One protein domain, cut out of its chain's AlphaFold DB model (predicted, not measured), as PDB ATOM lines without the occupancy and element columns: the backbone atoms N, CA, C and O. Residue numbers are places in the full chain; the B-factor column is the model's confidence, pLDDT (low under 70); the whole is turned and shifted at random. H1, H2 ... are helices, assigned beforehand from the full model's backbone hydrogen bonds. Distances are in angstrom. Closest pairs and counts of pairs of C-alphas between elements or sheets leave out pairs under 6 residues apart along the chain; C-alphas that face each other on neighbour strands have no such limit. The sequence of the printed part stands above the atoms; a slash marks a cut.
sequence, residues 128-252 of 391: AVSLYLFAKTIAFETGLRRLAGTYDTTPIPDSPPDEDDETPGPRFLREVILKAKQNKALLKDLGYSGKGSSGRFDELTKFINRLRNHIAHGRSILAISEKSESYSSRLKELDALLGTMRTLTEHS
ATOM      1  N   ALA A 128     -20.384  24.588  35.248       91.31
ATOM      2  CA  ALA A 128     -21.659  23.997  34.839       91.31
ATOM      3  C   ALA A 128     -21.667  23.618  33.347       91.31
ATOM      4  O   ALA A 128     -22.121  22.534  32.978       91.31
ATOM      5  N   VAL A 129     -21.083  24.464  32.494       90.25
ATOM      6  CA  VAL A 129     -20.982  24.202  31.055       90.25
ATOM      7  C   VAL A 129     -19.986  23.072  30.784       90.25
ATOM      8  O   VAL A 129     -20.269  22.172  29.994       90.25
ATOM      9  N   SER A 130     -18.850  23.037  31.487       89.44
ATOM     10  CA  SER A 130     -17.895  21.922  31.386       89.44
ATOM     11  C   SER A 130     -18.512  20.579  31.784       89.44
ATOM     12  O   SER A 130     -18.286  19.585  31.095       89.44
ATOM     13  N   LEU A 131     -19.319  20.540  32.851       89.88
ATOM     14  CA  LEU A 131     -20.000  19.327  33.307       89.88
ATOM     15  C   LEU A 131     -20.992  18.804  32.257       89.88
ATOM     16  O   LEU A 131     -20.990  17.614  31.942       89.88
ATOM     17  N   TYR A 132     -21.788  19.698  31.669       91.12
ATOM     18  CA  TYR A 132     -22.719  19.364  30.589       91.12
ATOM     19  C   TYR A 132     -22.013  18.731  29.382       91.12
ATOM     20  O   TYR A 132     -22.431  17.704  28.844       91.12
ATOM     21  N   LEU A 133     -20.888  19.311  28.973       90.62
ATOM     22  CA  LEU A 133     -20.112  18.836  27.828       90.62
ATOM     23  C   LEU A 133     -19.365  17.544  28.115       90.62
ATOM     24  O   LEU A 133     -19.176  16.717  27.219       90.62
ATOM     25  N   PHE A 134     -18.943  17.363  29.362       90.38
ATOM     26  CA  PHE A 134     -18.354  16.119  29.816       90.38
ATOM     27  C   PHE A 134     -19.367  14.979  29.712       90.38
ATOM     28  O   PHE A 134     -19.051  13.944  29.126       90.38
ATOM     29  N   ALA A 135     -20.603  15.205  30.166       91.69
ATOM     30  CA  ALA A 135     -21.692  14.244  30.032       91.69
ATOM     31  C   ALA A 135     -21.947  13.859  28.564       91.69
ATOM     32  O   ALA A 135     -22.014  12.673  28.244       91.69
ATOM     33  N   LYS A 136     -21.978  14.834  27.641       91.56
ATOM     34  CA  LYS A 136     -22.085  14.547  26.196       91.56
ATOM     35  C   LYS A 136     -20.896  13.771  25.642       91.56
ATOM     36  O   LYS A 136     -21.068  12.902  24.792       91.56
ATOM     37  N   THR A 137     -19.689  14.074  26.111       92.31
ATOM     38  CA  THR A 137     -18.467  13.382  25.681       92.31
ATOM     39  C   THR A 137     -18.472  11.921  26.129       92.31
ATOM     40  O   THR A 137     -18.121  11.049  25.337       92.31
ATOM     41  N   ILE A 138     -18.916  11.646  27.361       91.69
ATOM     42  CA  ILE A 138     -19.136  10.278  27.855       91.69
ATOM     43  C   ILE A 138     -20.187   9.584  26.994       91.69
ATOM     44  O   ILE A 138     -19.937   8.488  26.499       91.69
ATOM     45  N   ALA A 139     -21.330  10.237  26.759       92.12
ATOM     46  CA  ALA A 139     -22.404   9.647  25.972       92.12
ATOM     47  C   ALA A 139     -21.951   9.281  24.549       92.12
ATOM     48  O   ALA A 139     -22.266   8.201  24.046       92.12
ATOM     49  N   PHE A 140     -21.140  10.146  23.936       94.12
ATOM     50  CA  PHE A 140     -20.510   9.887  22.648       94.12
ATOM     51  C   PHE A 140     -19.548   8.695  22.707       94.12
ATOM     52  O   PHE A 140     -19.624   7.807  21.863       94.12
ATOM     53  N   GLU A 141     -18.640   8.648  23.685       94.12
ATOM     54  CA  GLU A 141     -17.680   7.546  23.797       94.12
ATOM     55  C   GLU A 141     -18.391   6.200  23.987       94.12
ATOM     56  O   GLU A 141     -18.125   5.258  23.235       94.12
ATOM     57  N   THR A 142     -19.329   6.122  24.930       91.81
ATOM     58  CA  THR A 142     -20.094   4.906  25.223       91.81
ATOM     59  C   THR A 142     -20.925   4.460  24.023       91.81
ATOM     60  O   THR A 142     -20.826   3.312  23.591       91.81
ATOM     61  N   GLY A 143     -21.692   5.367  23.408       92.31
ATOM     62  CA  GLY A 143     -22.486   5.019  22.232       92.31
ATOM     63  C   GLY A 143     -21.615   4.546  21.059       92.31
ATOM     64  O   GLY A 143     -21.978   3.603  20.355       92.31
ATOM     65  N   LEU A 144     -20.433   5.146  20.864       94.12
ATOM     66  CA  LEU A 144     -19.545   4.779  19.761       94.12
ATOM     67  C   LEU A 144     -18.878   3.424  20.009       94.12
ATOM     68  O   LEU A 144     -18.715   2.658  19.060       94.12
ATOM     69  N   ARG A 145     -18.535   3.105  21.265       93.31
ATOM     70  CA  ARG A 145     -18.050   1.777  21.677       93.31
ATOM     71  C   ARG A 145     -19.073   0.695  21.338       93.31
ATOM     72  O   ARG A 145     -18.723  -0.242  20.619       93.31
ATOM     73  N   ARG A 146     -20.339   0.871  21.739       90.19
ATOM     74  CA  ARG A 146     -21.424  -0.085  21.437       90.19
ATOM     75  C   ARG A 146     -21.609  -0.304  19.940       90.19
ATOM     76  O   ARG A 146     -21.627  -1.442  19.467       90.19
ATOM     77  N   LEU A 147     -21.695   0.783  19.173       92.31
ATOM     78  CA  LEU A 147     -21.878   0.698  17.725       92.31
ATOM     79  C   LEU A 147     -20.664   0.061  17.038       92.31
ATOM     80  O   LEU A 147     -20.820  -0.894  16.282       92.31
ATOM     81  N   ALA A 148     -19.445   0.509  17.340       92.50
ATOM     82  CA  ALA A 148     -18.235  -0.076  16.763       92.50
ATOM     83  C   ALA A 148     -18.066  -1.558  17.137       92.50
ATOM     84  O   ALA A 148     -17.512  -2.330  16.354       92.50
ATOM     85  N   GLY A 149     -18.523  -1.975  18.320       89.56
ATOM     86  CA  GLY A 149     -18.530  -3.380  18.714       89.56
ATOM     87  C   GLY A 149     -19.538  -4.211  17.923       89.56
ATOM     88  O   GLY A 149     -19.189  -5.256  17.370       89.56
ATOM     89  N   THR A 150     -20.761  -3.696  17.791       88.69
ATOM     90  CA  THR A 150     -21.863  -4.345  17.063       88.69
ATOM     91  C   THR A 150     -21.525  -4.550  15.587       88.69
ATOM     92  O   THR A 150     -21.642  -5.659  15.067       88.69
ATOM     93  N   TYR A 151     -21.045  -3.502  14.912       90.38
ATOM     94  CA  TYR A 151     -20.732  -3.555  13.482       90.38
ATOM     95  C   TYR A 151     -19.509  -4.425  13.154       90.38
ATOM     96  O   TYR A 151     -19.410  -4.940  12.041       90.38
ATOM     97  N   ASP A 152     -18.600  -4.621  14.109       86.62
ATOM     98  CA  ASP A 152     -17.449  -5.516  13.950       86.62
ATOM     99  C   ASP A 152     -17.700  -6.914  14.539       86.62
ATOM    100  O   ASP A 152     -16.793  -7.752  14.552       86.62
ATOM    101  N   THR A 153     -18.909  -7.196  15.039       84.38
ATOM    102  CA  THR A 153     -19.283  -8.469  15.695       84.38
ATOM    103  C   THR A 153     -18.353  -8.865  16.850       84.38
ATOM    104  O   THR A 153     -18.146 -10.045  17.135       84.38
ATOM    105  N   THR A 154     -17.739  -7.866  17.485       86.69
ATOM    106  CA  THR A 154     -16.808  -8.021  18.604       86.69
ATOM    107  C   THR A 154     -17.193  -6.980  19.648       86.69
ATOM    108  O   THR A 154     -16.840  -5.812  19.457       86.69
ATOM    109  N   PRO A 155     -17.941  -7.363  20.697       86.44
ATOM    110  CA  PRO A 155     -18.376  -6.451  21.745       86.44
ATOM    111  C   PRO A 155     -17.212  -5.631  22.312       86.44
ATOM    112  O   PRO A 155     -16.089  -6.120  22.437       86.44
ATOM    113  N   ILE A 156     -17.483  -4.364  22.618       90.06
ATOM    114  CA  ILE A 156     -16.529  -3.449  23.246       90.06
ATOM    115  C   ILE A 156     -17.165  -2.972  24.551       90.06
ATOM    116  O   ILE A 156     -18.310  -2.524  24.495       90.06
ATOM    117  N   PRO A 157     -16.450  -3.009  25.687       88.38
ATOM    118  CA  PRO A 157     -16.967  -2.459  26.931       88.38
ATOM    119  C   PRO A 157     -17.294  -0.974  26.810       88.38
ATOM    120  O   PRO A 157     -16.567  -0.218  26.155       88.38
ATOM    121  N   ASP A 158     -18.373  -0.563  27.475       87.75
ATOM    122  CA  ASP A 158     -18.879   0.815  27.495       87.75
ATOM    123  C   ASP A 158     -17.898   1.807  28.126       87.75
ATOM    124  O   ASP A 158     -17.940   3.003  27.824       87.75
ATOM    125  N   SER A 159     -16.995   1.289  28.960       86.25
ATOM    126  CA  SER A 159     -15.903   2.018  29.595       86.25
ATOM    127  C   SER A 159     -14.546   1.498  29.105       86.25
ATOM    128  O   SER A 159     -14.441   0.357  28.656       86.25
ATOM    129  N   PRO A 160     -13.483   2.316  29.147       86.19
ATOM    130  CA  PRO A 160     -12.121   1.815  28.989       86.19
ATOM    131  C   PRO A 160     -11.835   0.672  29.979       86.19
ATOM    132  O   PRO A 160     -12.236   0.800  31.134       86.19
ATOM    133  N   PRO A 161     -11.150  -0.409  29.563       83.06
ATOM    134  CA  PRO A 161     -10.696  -1.425  30.507       83.06
ATOM    135  C   PRO A 161      -9.652  -0.831  31.460       83.06
ATOM    136  O   PRO A 161      -8.837   0.003  31.042       83.06
ATOM    137  N   ASP A 162      -9.673  -1.281  32.715       79.81
ATOM    138  CA  ASP A 162      -8.651  -0.932  33.704       79.81
ATOM    139  C   ASP A 162      -7.275  -1.473  33.276       79.81
ATOM    140  O   ASP A 162      -7.172  -2.398  32.464       79.81
ATOM    141  N   GLU A 163      -6.188  -0.897  33.800       73.31
ATOM    142  CA  GLU A 163      -4.829  -1.325  33.429       73.31
ATOM    143  C   GLU A 163      -4.568  -2.807  33.739       73.31
ATOM    144  O   GLU A 163      -3.866  -3.465  32.964       73.31
ATOM    145  N   ASP A 164      -5.199  -3.305  34.806       72.12
ATOM    146  CA  ASP A 164      -5.091  -4.671  35.322       72.12
ATOM    147  C   ASP A 164      -6.201  -5.610  34.813       72.12
ATOM    148  O   ASP A 164      -6.193  -6.801  35.134       72.12
ATOM    149  N   ASP A 165      -7.163  -5.104  34.033       67.88
ATOM    150  CA  ASP A 165      -8.259  -5.920  33.517       67.88
ATOM    151  C   ASP A 165      -7.856  -6.620  32.206       67.88
ATOM    152  O   ASP A 165      -7.391  -6.004  31.243       67.88
ATOM    153  N   GLU A 166      -8.064  -7.938  32.150       68.19
ATOM    154  CA  GLU A 166      -7.861  -8.748  30.944       68.19
ATOM    155  C   GLU A 166      -8.941  -8.504  29.877       68.19
ATOM    156  O   GLU A 166      -8.901  -9.128  28.809       68.19
ATOM    157  N   THR A 167      -9.932  -7.647  30.148       68.69
ATOM    158  CA  THR A 167     -11.006  -7.342  29.202       68.69
ATOM    159  C   THR A 167     -10.439  -6.705  27.921       68.69
ATOM    160  O   THR A 167      -9.907  -5.590  27.942       68.69
ATOM    161  N   PRO A 168     -10.540  -7.384  26.762       68.44
ATOM    162  CA  PRO A 168      -9.996  -6.877  25.513       68.44
ATOM    163  C   PRO A 168     -10.822  -5.689  25.005       68.44
ATOM    164  O   PRO A 168     -12.047  -5.743  24.946       68.44
ATOM    165  N   GLY A 169     -10.155  -4.617  24.571       81.19
ATOM    166  CA  GLY A 169     -10.840  -3.477  23.969       81.19
ATOM    167  C   GLY A 169      -9.979  -2.218  23.842       81.19
ATOM    168  O   GLY A 169      -8.887  -2.146  24.404       81.19
ATOM    169  N   PRO A 170     -10.454  -1.210  23.088       87.81
ATOM    170  CA  PRO A 170      -9.805   0.093  23.001       87.81
ATOM    171  C   PRO A 170      -9.761   0.797  24.367       87.81
ATOM    172  O   PRO A 170     -10.797   1.028  25.003       87.81
ATOM    173  N   ARG A 171      -8.556   1.202  24.784       88.25
ATOM    174  CA  ARG A 171      -8.302   1.936  26.039       88.25
ATOM    175  C   ARG A 171      -8.597   3.422  25.900       88.25
ATOM    176  O   ARG A 171      -9.018   4.080  26.844       88.25
ATOM    177  N   PHE A 172      -8.410   3.966  24.704       90.44
ATOM    178  CA  PHE A 172      -8.561   5.398  24.468       90.44
ATOM    179  C   PHE A 172      -9.676   5.690  23.465       90.44
ATOM    180  O   PHE A 172      -9.795   5.013  22.447       90.44
ATOM    181  N   LEU A 173     -10.408   6.790  23.673       91.19
ATOM    182  CA  LEU A 173     -11.416   7.292  22.732       91.19
ATOM    183  C   LEU A 173     -10.911   7.361  21.277       91.19
ATOM    184  O   LEU A 173     -11.635   7.021  20.347       91.19
ATOM    185  N   ARG A 174      -9.644   7.743  21.062       91.81
ATOM    186  CA  ARG A 174      -9.031   7.788  19.719       91.81
ATOM    187  C   ARG A 174      -9.038   6.431  19.003       91.81
ATOM    188  O   ARG A 174      -9.141   6.395  17.782       91.81
ATOM    189  N   GLU A 175      -8.918   5.336  19.747       93.00
ATOM    190  CA  GLU A 175      -8.910   3.972  19.210       93.00
ATOM    191  C   GLU A 175     -10.328   3.541  18.841       93.00
ATOM    192  O   GLU A 175     -10.531   2.980  17.767       93.00
ATOM    193  N   VAL A 176     -11.316   3.894  19.672       94.12
ATOM    194  CA  VAL A 176     -12.743   3.713  19.362       94.12
ATOM    195  C   VAL A 176     -13.108   4.467  18.079       94.12
ATOM    196  O   VAL A 176     -13.695   3.888  17.168       94.12
ATOM    197  N   ILE A 177     -12.700   5.738  17.969       94.06
ATOM    198  CA  ILE A 177     -12.909   6.561  16.769       94.06
ATOM    199  C   ILE A 177     -12.259   5.909  15.548       94.06
ATOM    200  O   ILE A 177     -12.892   5.811  14.499       94.06
ATOM    201  N   LEU A 178     -11.011   5.445  15.662       92.88
ATOM    202  CA  LEU A 178     -10.313   4.799  14.552       92.88
ATOM    203  C   LEU A 178     -11.034   3.526  14.090       92.88
ATOM    204  O   LEU A 178     -11.192   3.327  12.886       92.88
ATOM    205  N   LYS A 179     -11.506   2.703  15.031       92.50
ATOM    206  CA  LYS A 179     -12.278   1.489  14.744       92.50
ATOM    207  C   LYS A 179     -13.589   1.827  14.032       92.50
ATOM    208  O   LYS A 179     -13.863   1.283  12.966       92.50
ATOM    209  N   ALA A 180     -14.333   2.815  14.533       93.19
ATOM    210  CA  ALA A 180     -15.553   3.286  13.883       93.19
ATOM    211  C   ALA A 180     -15.296   3.802  12.456       93.19
ATOM    212  O   ALA A 180     -16.047   3.482  11.539       93.19
ATOM    213  N   LYS A 181     -14.193   4.533  12.239       91.75
ATOM    214  CA  LYS A 181     -13.802   5.037  10.911       91.75
ATOM    215  C   LYS A 181     -13.499   3.941   9.897       91.75
ATOM    216  O   LYS A 181     -13.712   4.134   8.701       91.75
ATOM    217  N   GLN A 182     -12.943   2.821  10.349       91.56
ATOM    218  CA  GLN A 182     -12.624   1.691   9.478       91.56
ATOM    219  C   GLN A 182     -13.893   0.962   9.014       91.56
ATOM    220  O   GLN A 182     -13.882   0.329   7.954       91.56
ATOM    221  N   ASN A 183     -14.998   1.105   9.750       91.69
ATOM    222  CA  ASN A 183     -16.269   0.491   9.413       91.69
ATOM    223  C   ASN A 183     -17.132   1.416   8.532       91.69
ATOM    224  O   ASN A 183     -17.829   2.318   8.997       91.69
ATOM    225  N   LYS A 184     -17.098   1.179   7.214       92.00
ATOM    226  CA  LYS A 184     -17.837   1.990   6.228       92.00
ATOM    227  C   LYS A 184     -19.357   1.939   6.405       92.00
ATOM    228  O   LYS A 184     -20.018   2.922   6.084       92.00
ATOM    229  N   ALA A 185     -19.900   0.809   6.866       91.69
ATOM    230  CA  ALA A 185     -21.332   0.667   7.116       91.69
ATOM    231  C   ALA A 185     -21.747   1.527   8.314       91.69
ATOM    232  O   ALA A 185     -22.666   2.329   8.189       91.69
ATOM    233  N   LEU A 186     -20.978   1.477   9.407       93.38
ATOM    234  CA  LEU A 186     -21.208   2.338  10.563       93.38
ATOM    235  C   LEU A 186     -21.122   3.823  10.195       93.38
ATOM    236  O   LEU A 186     -22.023   4.586  10.525       93.38
ATOM    237  N   LEU A 187     -20.079   4.249   9.474       94.19
ATOM    238  CA  LEU A 187     -19.979   5.648   9.043       94.19
ATOM    239  C   LEU A 187     -21.165   6.074   8.177       94.19
ATOM    240  O   LEU A 187     -21.637   7.198   8.316       94.19
ATOM    241  N   LYS A 188     -21.646   5.200   7.288       93.06
ATOM    242  CA  LYS A 188     -22.832   5.474   6.473       93.06
ATOM    243  C   LYS A 188     -24.068   5.674   7.345       93.06
ATOM    244  O   LYS A 188     -24.767   6.665   7.153       93.06
ATOM    245  N   ASP A 189     -24.303   4.783   8.299       93.06
ATOM    246  CA  ASP A 189     -25.496   4.812   9.148       93.06
ATOM    247  C   ASP A 189     -25.457   5.960  10.168       93.06
ATOM    248  O   ASP A 189     -26.493   6.521  10.511       93.06
ATOM    249  N   LEU A 190     -24.259   6.405  10.562       93.19
ATOM    250  CA  LEU A 190     -24.047   7.650  11.309       93.19
ATOM    251  C   LEU A 190     -24.250   8.922  10.457       93.19
ATOM    252  O   LEU A 190     -24.041  10.025  10.952       93.19
ATOM    253  N   GLY A 191     -24.619   8.799   9.177       92.88
ATOM    254  CA  GLY A 191     -24.854   9.932   8.274       92.88
ATOM    255  C   GLY A 191     -23.601  10.458   7.567       92.88
ATOM    256  O   GLY A 191     -23.649  11.485   6.889       92.88
ATOM    257  N   TYR A 192     -22.473   9.752   7.663       91.69
ATOM    258  CA  TYR A 192     -21.194  10.132   7.059       91.69
ATOM    259  C   TYR A 192     -20.855   9.326   5.796       91.69
ATOM    260  O   TYR A 192     -19.688   9.005   5.547       91.69
ATOM    261  N   SER A 193     -21.835   9.067   4.926       82.75
ATOM    262  CA  SER A 193     -21.604   8.539   3.571       82.75
ATOM    263  C   SER A 193     -21.603   9.646   2.513       82.75
ATOM    264  O   SER A 193     -22.629  10.277   2.281       82.75
ATOM    265  N   GLY A 194     -20.480   9.875   1.830       76.69
ATOM    266  CA  GLY A 194     -20.410  10.833   0.723       76.69
ATOM    267  C   GLY A 194     -19.022  11.431   0.500       76.69
ATOM    268  O   GLY A 194     -18.081  11.218   1.264       76.69
ATOM    269  N   LYS A 195     -18.871  12.212  -0.573       73.12
ATOM    270  CA  LYS A 195     -17.626  12.944  -0.831       73.12
ATOM    271  C   LYS A 195     -17.444  14.009   0.259       73.12
ATOM    272  O   LYS A 195     -18.296  14.873   0.419       73.12
ATOM    273  N   GLY A 196     -16.352  13.928   1.017       74.81
ATOM    274  CA  GLY A 196     -16.049  14.861   2.114       74.81
ATOM    275  C   GLY A 196     -16.704  14.534   3.465       74.81
ATOM    276  O   GLY A 196     -16.355  15.159   4.463       74.81
ATOM    277  N   SER A 197     -17.575  13.523   3.554       77.19
ATOM    278  CA  SER A 197     -18.257  13.162   4.809       77.19
ATOM    279  C   SER A 197     -17.307  12.596   5.871       77.19
ATOM    280  O   SER A 197     -17.412  12.949   7.041       77.19
ATOM    281  N   SER A 198     -16.315  11.793   5.466       78.38
ATOM    282  CA  SER A 198     -15.254  11.325   6.371       78.38
ATOM    283  C   SER A 198     -14.419  12.486   6.921       78.38
ATOM    284  O   SER A 198     -13.915  12.387   8.033       78.38
ATOM    285  N   GLY A 199     -14.283  13.580   6.161       85.38
ATOM    286  CA  GLY A 199     -13.626  14.801   6.626       85.38
ATOM    287  C   GLY A 199     -14.432  15.484   7.729       85.38
ATOM    288  O   GLY A 199     -13.870  15.831   8.761       85.38
ATOM    289  N   ARG A 200     -15.760  15.578   7.565       87.69
ATOM    290  CA  ARG A 200     -16.662  16.116   8.600       87.69
ATOM    291  C   ARG A 200     -16.636  15.287   9.884       87.69
ATOM    292  O   ARG A 200     -16.515  15.851  10.967       87.69
ATOM    293  N   PHE A 201     -16.679  13.956   9.772       90.75
ATOM    294  CA  PHE A 201     -16.536  13.077  10.938       90.75
ATOM    295  C   PHE A 201     -15.187  13.289  11.643       90.75
ATOM    296  O   PHE A 201     -15.122  13.376  12.869       90.75
ATOM    297  N   ASP A 202     -14.103  13.444  10.879       89.44
ATOM    298  CA  ASP A 202     -12.773  13.717  11.427       89.44
ATOM    299  C   ASP A 202     -12.691  15.066  12.140       89.44
ATOM    300  O   ASP A 202     -12.065  15.176  13.193       89.44
ATOM    301  N   GLU A 203     -13.310  16.106  11.593       89.75
ATOM    302  CA  GLU A 203     -13.339  17.427  12.216       89.75
ATOM    303  C   GLU A 203     -14.136  17.441  13.520       89.75
ATOM    304  O   GLU A 203     -13.680  18.038  14.505       89.75
ATOM    305  N   LEU A 204     -15.284  16.759  13.545       90.88
ATOM    306  CA  LEU A 204     -16.109  16.625  14.740       90.88
ATOM    307  C   LEU A 204     -15.391  15.803  15.815       90.88
ATOM    308  O   LEU A 204     -15.255  16.249  16.952       90.88
ATOM    309  N   THR A 205     -14.831  14.645  15.463       92.12
ATOM    310  CA  THR A 205     -14.116  13.793  16.427       92.12
ATOM    311  C   THR A 205     -12.818  14.423  16.939       92.12
ATOM    312  O   THR A 205     -12.495  14.287  18.121       92.12
ATOM    313  N   LYS A 206     -12.102  15.204  16.116       90.81
ATOM    314  CA  LYS A 206     -10.989  16.053  16.582       90.81
ATOM    315  C   LYS A 206     -11.455  17.108  17.581       90.81
ATOM    316  O   LYS A 206     -10.724  17.411  18.523       90.81
ATOM    317  N   PHE A 207     -12.631  17.699  17.376       90.19
ATOM    318  CA  PHE A 207     -13.215  18.623  18.344       90.19
ATOM    319  C   PHE A 207     -13.558  17.923  19.656       90.19
ATOM    320  O   PHE A 207     -13.088  18.382  20.691       90.19
ATOM    321  N   ILE A 208     -14.252  16.784  19.618       91.75
ATOM    322  CA  ILE A 208     -14.609  16.015  20.819       91.75
ATOM    323  C   ILE A 208     -13.354  15.597  21.596       91.75
ATOM    324  O   ILE A 208     -13.286  15.766  22.810       91.75
ATOM    325  N   ASN A 209     -12.311  15.123  20.908       89.69
ATOM    326  CA  ASN A 209     -11.062  14.736  21.563       89.69
ATOM    327  C   ASN A 209     -10.349  15.936  22.219       89.69
ATOM    328  O   ASN A 209      -9.830  15.826  23.328       89.69
ATOM    329  N   ARG A 210     -10.350  17.108  21.565       88.88
ATOM    330  CA  ARG A 210      -9.832  18.347  22.169       88.88
ATOM    331  C   ARG A 210     -10.671  18.776  23.368       88.88
ATOM    332  O   ARG A 210     -10.084  19.130  24.386       88.88
ATOM    333  N   LEU A 211     -11.995  18.718  23.257       88.88
ATOM    334  CA  LEU A 211     -12.937  19.047  24.323       88.88
ATOM    335  C   LEU A 211     -12.701  18.178  25.558       88.88
ATOM    336  O   LEU A 211     -12.478  18.716  26.639       88.88
ATOM    337  N   ARG A 212     -12.621  16.856  25.375       89.94
ATOM    338  CA  ARG A 212     -12.289  15.900  26.437       89.94
ATOM    339  C   ARG A 212     -10.990  16.268  27.155       89.94
ATOM    340  O   ARG A 212     -10.970  16.339  28.379       89.94
ATOM    341  N   ASN A 213      -9.924  16.540  26.400       88.56
ATOM    342  CA  ASN A 213      -8.626  16.899  26.976       88.56
ATOM    343  C   ASN A 213      -8.672  18.230  27.741       88.56
ATOM    344  O   ASN A 213      -8.050  18.350  28.789       88.56
ATOM    345  N   HIS A 214      -9.400  19.234  27.246       87.56
ATOM    346  CA  HIS A 214      -9.526  20.518  27.945       87.56
ATOM    347  C   HIS A 214     -10.268  20.366  29.269       87.56
ATOM    348  O   HIS A 214      -9.773  20.846  30.286       87.56
ATOM    349  N   ILE A 215     -11.390  19.642  29.260       88.00
ATOM    350  CA  ILE A 215     -12.167  19.349  30.467       88.00
ATOM    351  C   ILE A 215     -11.304  18.588  31.480       88.00
ATOM    352  O   ILE A 215     -11.237  18.980  32.641       88.00
ATOM    353  N   ALA A 216     -10.572  17.560  31.038       85.88
ATOM    354  CA  ALA A 216      -9.688  16.775  31.903       85.88
ATOM    355  C   ALA A 216      -8.561  17.606  32.549       85.88
ATOM    356  O   ALA A 216      -8.060  17.250  33.611       85.88
ATOM    357  N   HIS A 217      -8.165  18.718  31.926       86.38
ATOM    358  CA  HIS A 217      -7.158  19.638  32.452       86.38
ATOM    359  C   HIS A 217      -7.752  20.885  33.128       86.38
ATOM    360  O   HIS A 217      -7.003  21.818  33.413       86.38
ATOM    361  N   GLY A 218      -9.072  20.936  33.353       82.19
ATOM    362  CA  GLY A 218      -9.749  22.080  33.975       82.19
ATOM    363  C   GLY A 218      -9.650  23.379  33.167       82.19
ATOM    364  O   GLY A 218      -9.721  24.466  33.733       82.19
ATOM    365  N   ARG A 219      -9.428  23.291  31.850       84.06
ATOM    366  CA  ARG A 219      -9.303  24.463  30.975       84.06
ATOM    367  C   ARG A 219     -10.680  24.948  30.536       84.06
ATOM    368  O   ARG A 219     -11.546  24.136  30.216       84.06
ATOM    369  N   SER A 220     -10.835  26.269  30.431       78.62
ATOM    370  CA  SER A 220     -12.038  26.876  29.855       78.62
ATOM    371  C   SER A 220     -12.268  26.376  28.428       78.62
ATOM    372  O   SER A 220     -11.340  26.284  27.618       78.62
ATOM    373  N   ILE A 221     -13.525  26.077  28.107       79.00
ATOM    374  CA  ILE A 221     -13.929  25.627  26.771       79.00
ATOM    375  C   ILE A 221     -13.775  26.718  25.710       79.00
ATOM    376  O   ILE A 221     -13.651  26.400  24.526       79.00
ATOM    377  N   LEU A 222     -13.704  27.984  26.129       76.00
ATOM    378  CA  LEU A 222     -13.425  29.118  25.251       76.00
ATOM    379  C   LEU A 222     -12.062  28.972  24.560       76.00
ATOM    380  O   LEU A 222     -11.902  29.396  23.421       76.00
ATOM    381  N   ALA A 223     -11.108  28.264  25.176       75.06
ATOM    382  CA  ALA A 223      -9.804  27.985  24.575       75.06
ATOM    383  C   ALA A 223      -9.860  27.006  23.382       75.06
ATOM    384  O   ALA A 223      -8.885  26.876  22.642       75.06
ATOM    385  N   ILE A 224     -10.975  26.289  23.181       72.81
ATOM    386  CA  ILE A 224     -11.109  25.276  22.120       72.81
ATOM    387  C   ILE A 224     -11.501  25.909  20.778       72.81
ATOM    388  O   ILE A 224     -11.203  25.338  19.722       72.81
ATOM    389  N   SER A 225     -12.172  27.065  20.791       62.28
ATOM    390  CA  SER A 225     -12.648  27.728  19.578       62.28
ATOM    391  C   SER A 225     -12.279  29.208  19.598       62.28
ATOM    392  O   SER A 225     -12.785  29.957  20.424       62.28
ATOM    393  N   GLU A 226     -11.470  29.652  18.635       55.31
ATOM    394  CA  GLU A 226     -11.171  31.081  18.445       55.31
ATOM    395  C   GLU A 226     -12.410  31.892  18.002       55.31
ATOM    396  O   GLU A 226     -12.381  33.119  18.015       55.31
ATOM    397  N   LYS A 227     -13.513  31.227  17.604       60.09
ATOM    398  CA  LYS A 227     -14.775  31.855  17.171       60.09
ATOM    399  C   LYS A 227     -15.994  31.117  17.735       60.09
ATOM    400  O   LYS A 227     -16.240  29.969  17.368       60.09
ATOM    401  N   SER A 228     -16.801  31.804  18.546       53.31
ATOM    402  CA  SER A 228     -18.020  31.283  19.195       53.31
ATOM    403  C   SER A 228     -19.073  30.731  18.224       53.31
ATOM    404  O   SER A 228     -19.743  29.755  18.543       53.31
ATOM    405  N   GLU A 229     -19.191  31.291  17.014       55.84
ATOM    406  CA  GLU A 229     -20.080  30.772  15.954       55.84
ATOM    407  C   GLU A 229     -19.698  29.342  15.518       55.84
ATOM    408  O   GLU A 229     -20.549  28.534  15.139       55.84
ATOM    409  N   SER A 230     -18.413  28.982  15.627       69.06
ATOM    410  CA  SER A 230     -17.951  27.613  15.375       69.06
ATOM    411  C   SER A 230     -18.286  26.663  16.526       69.06
ATOM    412  O   SER A 230     -18.313  25.453  16.321       69.06
ATOM    413  N   TYR A 231     -18.522  27.172  17.734       75.62
ATOM    414  CA  TYR A 231     -18.754  26.340  18.907       75.62
ATOM    415  C   TYR A 231     -20.182  25.784  18.944       75.62
ATOM    416  O   TYR A 231     -20.374  24.576  19.055       75.62
ATOM    417  N   SER A 232     -21.185  26.645  18.766       74.62
ATOM    418  CA  SER A 232     -22.597  26.248  18.767       74.62
ATOM    419  C   SER A 232     -22.947  25.300  17.624       74.62
ATOM    420  O   SER A 232     -23.635  24.303  17.829       74.62
ATOM    421  N   SER A 233     -22.417  25.564  16.429       80.38
ATOM    422  CA  SER A 233     -22.561  24.686  15.268       80.38
ATOM    423  C   SER A 233     -21.980  23.297  15.545       80.38
ATOM    424  O   SER A 233     -22.641  22.300  15.269       80.38
ATOM    425  N   ARG A 234     -20.802  23.212  16.177       85.19
ATOM    426  CA  ARG A 234     -20.202  21.929  16.585       85.19
ATOM    427  C   ARG A 234     -21.003  21.208  17.667       85.19
ATOM    428  O   ARG A 234     -21.065  19.983  17.629       85.19
ATOM    429  N   LEU A 235     -21.609  21.931  18.612       84.31
ATOM    430  CA  LEU A 235     -22.503  21.316  19.598       84.31
ATOM    431  C   LEU A 235     -23.753  20.740  18.940       84.31
ATOM    432  O   LEU A 235     -24.060  19.580  19.179       84.31
ATOM    433  N   LYS A 236     -24.390  21.481  18.027       85.75
ATOM    434  CA  LYS A 236     -25.525  20.961  17.251       85.75
ATOM    435  C   LYS A 236     -25.154  19.716  16.448       85.75
ATOM    436  O   LYS A 236     -25.937  18.775  16.381       85.75
ATOM    437  N   GLU A 237     -23.965  19.692  15.841       89.31
ATOM    438  CA  GLU A 237     -23.474  18.500  15.140       89.31
ATOM    439  C   GLU A 237     -23.250  17.317  16.094       89.31
ATOM    440  O   GLU A 237     -23.599  16.188  15.748       89.31
ATOM    441  N   LEU A 238     -22.713  17.557  17.296       91.19
ATOM    442  CA  LEU A 238     -22.583  16.531  18.333       91.19
ATOM    443  C   LEU A 238     -23.957  16.011  18.785       91.19
ATOM    444  O   LEU A 238     -24.129  14.804  18.897       91.19
ATOM    445  N   ASP A 239     -24.935  16.890  18.984       89.62
ATOM    446  CA  ASP A 239     -26.288  16.522  19.413       89.62
ATOM    447  C   ASP A 239     -27.021  15.703  18.348       89.62
ATOM    448  O   ASP A 239     -27.607  14.660  18.647       89.62
ATOM    449  N   ALA A 240     -26.916  16.109  17.080       91.81
ATOM    450  CA  ALA A 240     -27.442  15.338  15.958       91.81
ATOM    451  C   ALA A 240     -26.788  13.949  15.866       91.81
ATOM    452  O   ALA A 240     -27.468  12.949  15.609       91.81
ATOM    453  N   LEU A 241     -25.477  13.871  16.111       93.56
ATOM    454  CA  LEU A 241     -24.756  12.606  16.126       93.56
ATOM    455  C   LEU A 241     -25.201  11.714  17.291       93.56
ATOM    456  O   LEU A 241     -25.514  10.549  17.062       93.56
ATOM    457  N   LEU A 242     -25.303  12.251  18.509       93.19
ATOM    458  CA  LEU A 242     -25.798  11.520  19.681       93.19
ATOM    459  C   LEU A 242     -27.223  10.991  19.458       93.19
ATOM    460  O   LEU A 242     -27.490   9.816  19.725       93.19
ATOM    461  N   GLY A 243     -28.113  11.806  18.883       91.94
ATOM    462  CA  GLY A 243     -29.468  11.387  18.515       91.94
ATOM    463  C   GLY A 243     -29.493  10.267  17.467       91.94
ATOM    464  O   GLY A 243     -30.271   9.313  17.588       91.94
ATOM    465  N   THR A 244     -28.596  10.328  16.479       93.38
ATOM    466  CA  THR A 244     -28.429   9.260  15.479       93.38
ATOM    467  C   THR A 244     -27.920   7.979  16.136       93.38
ATOM    468  O   THR A 244     -28.480   6.905  15.925       93.38
ATOM    469  N   MET A 245     -26.905   8.083  16.995       92.75
ATOM    470  CA  MET A 245     -26.344   6.943  17.717       92.75
ATOM    471  C   MET A 245     -27.387   6.268  18.608       92.75
ATOM    472  O   MET A 245     -27.469   5.046  18.605       92.75
ATOM    473  N   ARG A 246     -28.214   7.042  19.328       90.00
ATOM    474  CA  ARG A 246     -29.365   6.539  20.100       90.00
ATOM    475  C   ARG A 246     -30.321   5.721  19.242       90.00
ATOM    476  O   ARG A 246     -30.580   4.566  19.555       90.00
ATOM    477  N   THR A 247     -30.747   6.273  18.113       90.06
ATOM    478  CA  THR A 247     -31.626   5.555  17.178       90.06
ATOM    479  C   THR A 247     -31.007   4.226  16.726       90.06
ATOM    480  O   THR A 247     -31.687   3.200  16.684       90.06
ATOM    481  N   LEU A 248     -29.706   4.221  16.414       90.50
ATOM    482  CA  LEU A 248     -28.998   3.027  15.944       90.50
ATOM    483  C   LEU A 248     -28.796   1.959  17.027       90.50
ATOM    484  O   LEU A 248     -28.791   0.775  16.695       90.50
ATOM    485  N   THR A 249     -28.607   2.332  18.293       87.00
ATOM    486  CA  THR A 249     -28.449   1.358  19.387       87.00
ATOM    487  C   THR A 249     -29.792   0.780  19.839       87.00
ATOM    488  O   THR A 249     -29.884  -0.426  20.094       87.00
ATOM    489  N   GLU A 250     -30.847   1.599  19.870       83.88
ATOM    490  CA  GLU A 250     -32.214   1.180  20.206       83.88
ATOM    491  C   GLU A 250     -32.784   0.246  19.130       83.88
ATOM    492  O   GLU A 250     -33.219  -0.870  19.425       83.88
ATOM    493  N   HIS A 251     -32.689   0.642  17.857       82.12
ATOM    494  CA  HIS A 251     -33.252  -0.092  16.720       82.12
ATOM    495  C   HIS A 251     -32.199  -0.872  15.923       82.12
ATOM    496  O   HIS A 251     -32.304  -0.989  14.698       82.12
ATOM    497  N   SER A 252     -31.180  -1.407  16.606       78.94
ATOM    498  CA  SER A 252     -30.006  -2.015  15.971       78.94
ATOM    499  C   SER A 252     -30.339  -3.261  15.142       78.94
ATOM    500  O   SER A 252     -30.226  -4.406  15.578       78.94
TER     501      SER A 252
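What this domain is: This is residues 128 to 252 of the 391 residues of the protein "DUF3293 domain-containing protein" of Synechococcus sp. CBW1107 (UniProt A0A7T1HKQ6). Two long helices, H1 and H6, run the same way side by side at 41 degrees, and a third long helix, H4, crosses both on one side; the shorter H2 packs beside H4 and also on H1, so that H1 and H6 make one rough layer and H4 and H2 the other. The short H3 packs on residues 147 to 151 at the last part of H1, the very short H5 packs on residues 207 to 215 of H4, and the long link of residues 152 to 172 loops outward, its C-alphas 11 to 25 A from the mean of all C-alphas. The printed part has 125 residues with six named helices, H1 to H6 in that order, and no named strand: the class is all helix, and the packing of the helices is mostly crossed, with one shallow tilt among 6 touching pairs. The whole is compact, with a radius of gyration of the C-alphas of 14.6 A and spans of 40 by 40 by 23 A.

How they stand to each other: Begin with H1, residues 128 to 151, and with H4, residues 197 to 216; these two are the hubs, each touching four other helices. Look at Ser 130 and Ile 215, whose C-alphas, 6.3 A apart, are the closest of the two: H1 with residues 130 to 137 alone touches H4, at a steep tilt of 48 degrees, opposite ways. Farther along, residues 141 to 148 of H1 touch H2, residues 173 to 182; the closest C-alphas are those of Ala 148 and Ala 180, 5.2 A apart, and the two run the same way at a steep tilt of 41 degrees. Residues 147 to 151 of H1 touch H3, residues 184 to 189, with the C-alphas of Tyr 151 and Leu 186 closest at 6.6 A and a steep tilt of 56 degrees, opposite ways. H2 and H3 only just touch, and only at the corner, with 3 pairs of C-alphas within 8 A. H2 also touches H4 at a shallow tilt of 9 degrees, opposite ways, the C-alphas of Ile 177 and Thr 205 being closest at 7.3 A. H5, residues 221 to 224, touches H4, with His 214 and Ile 221 closest at 6.8 A between C-alphas. Now find H6, residues 228 to 250: it touches H1 at a steep tilt of 41 degrees, the same way, where the C-alphas of Gly 143 and Met 245 are closest at 6.2 A. H6 touches H4 with residues 234 to 238 alone, about perpendicular at 76 degrees, and the closest C-alphas are those of Leu 204 and Arg 234, 6.9 A apart. H2 and H6 are apart. In H1, H2, H3 and H4 every O i to N i+4 pair is within hydrogen-bond range; in H6 18 of 19 are, and H5 is too short for such a pair.

Where its parts are: Find C-alpha 128 at (-21.659, 23.997, 34.839); from there H1 runs 34.9 A to Tyr 151. H2 spans 14.4 A and H3 8.7 A. H4 starts at C-alpha 197, (-18.257, 13.162, 4.809), and runs 28.6 A to Ala 216. H5 spans 5.5 A. H6 runs 33.3 A from Ser 228 to C-alpha 250 at (-32.214, 1.180, 20.206).

The domain as a whole: The two C-alphas farthest apart are those of Glu 166 and Glu 229, at 44.0 A. The printed part has no cut. The link from H1 to H2, 21 residues, is long; H3 to H4 is short, and the other three are tight. The mean pLDDT of the printed part is 85.9; look for values under 70 at residues 165 to 168 and 225 to 230, of which 228 to 230 belong to H6.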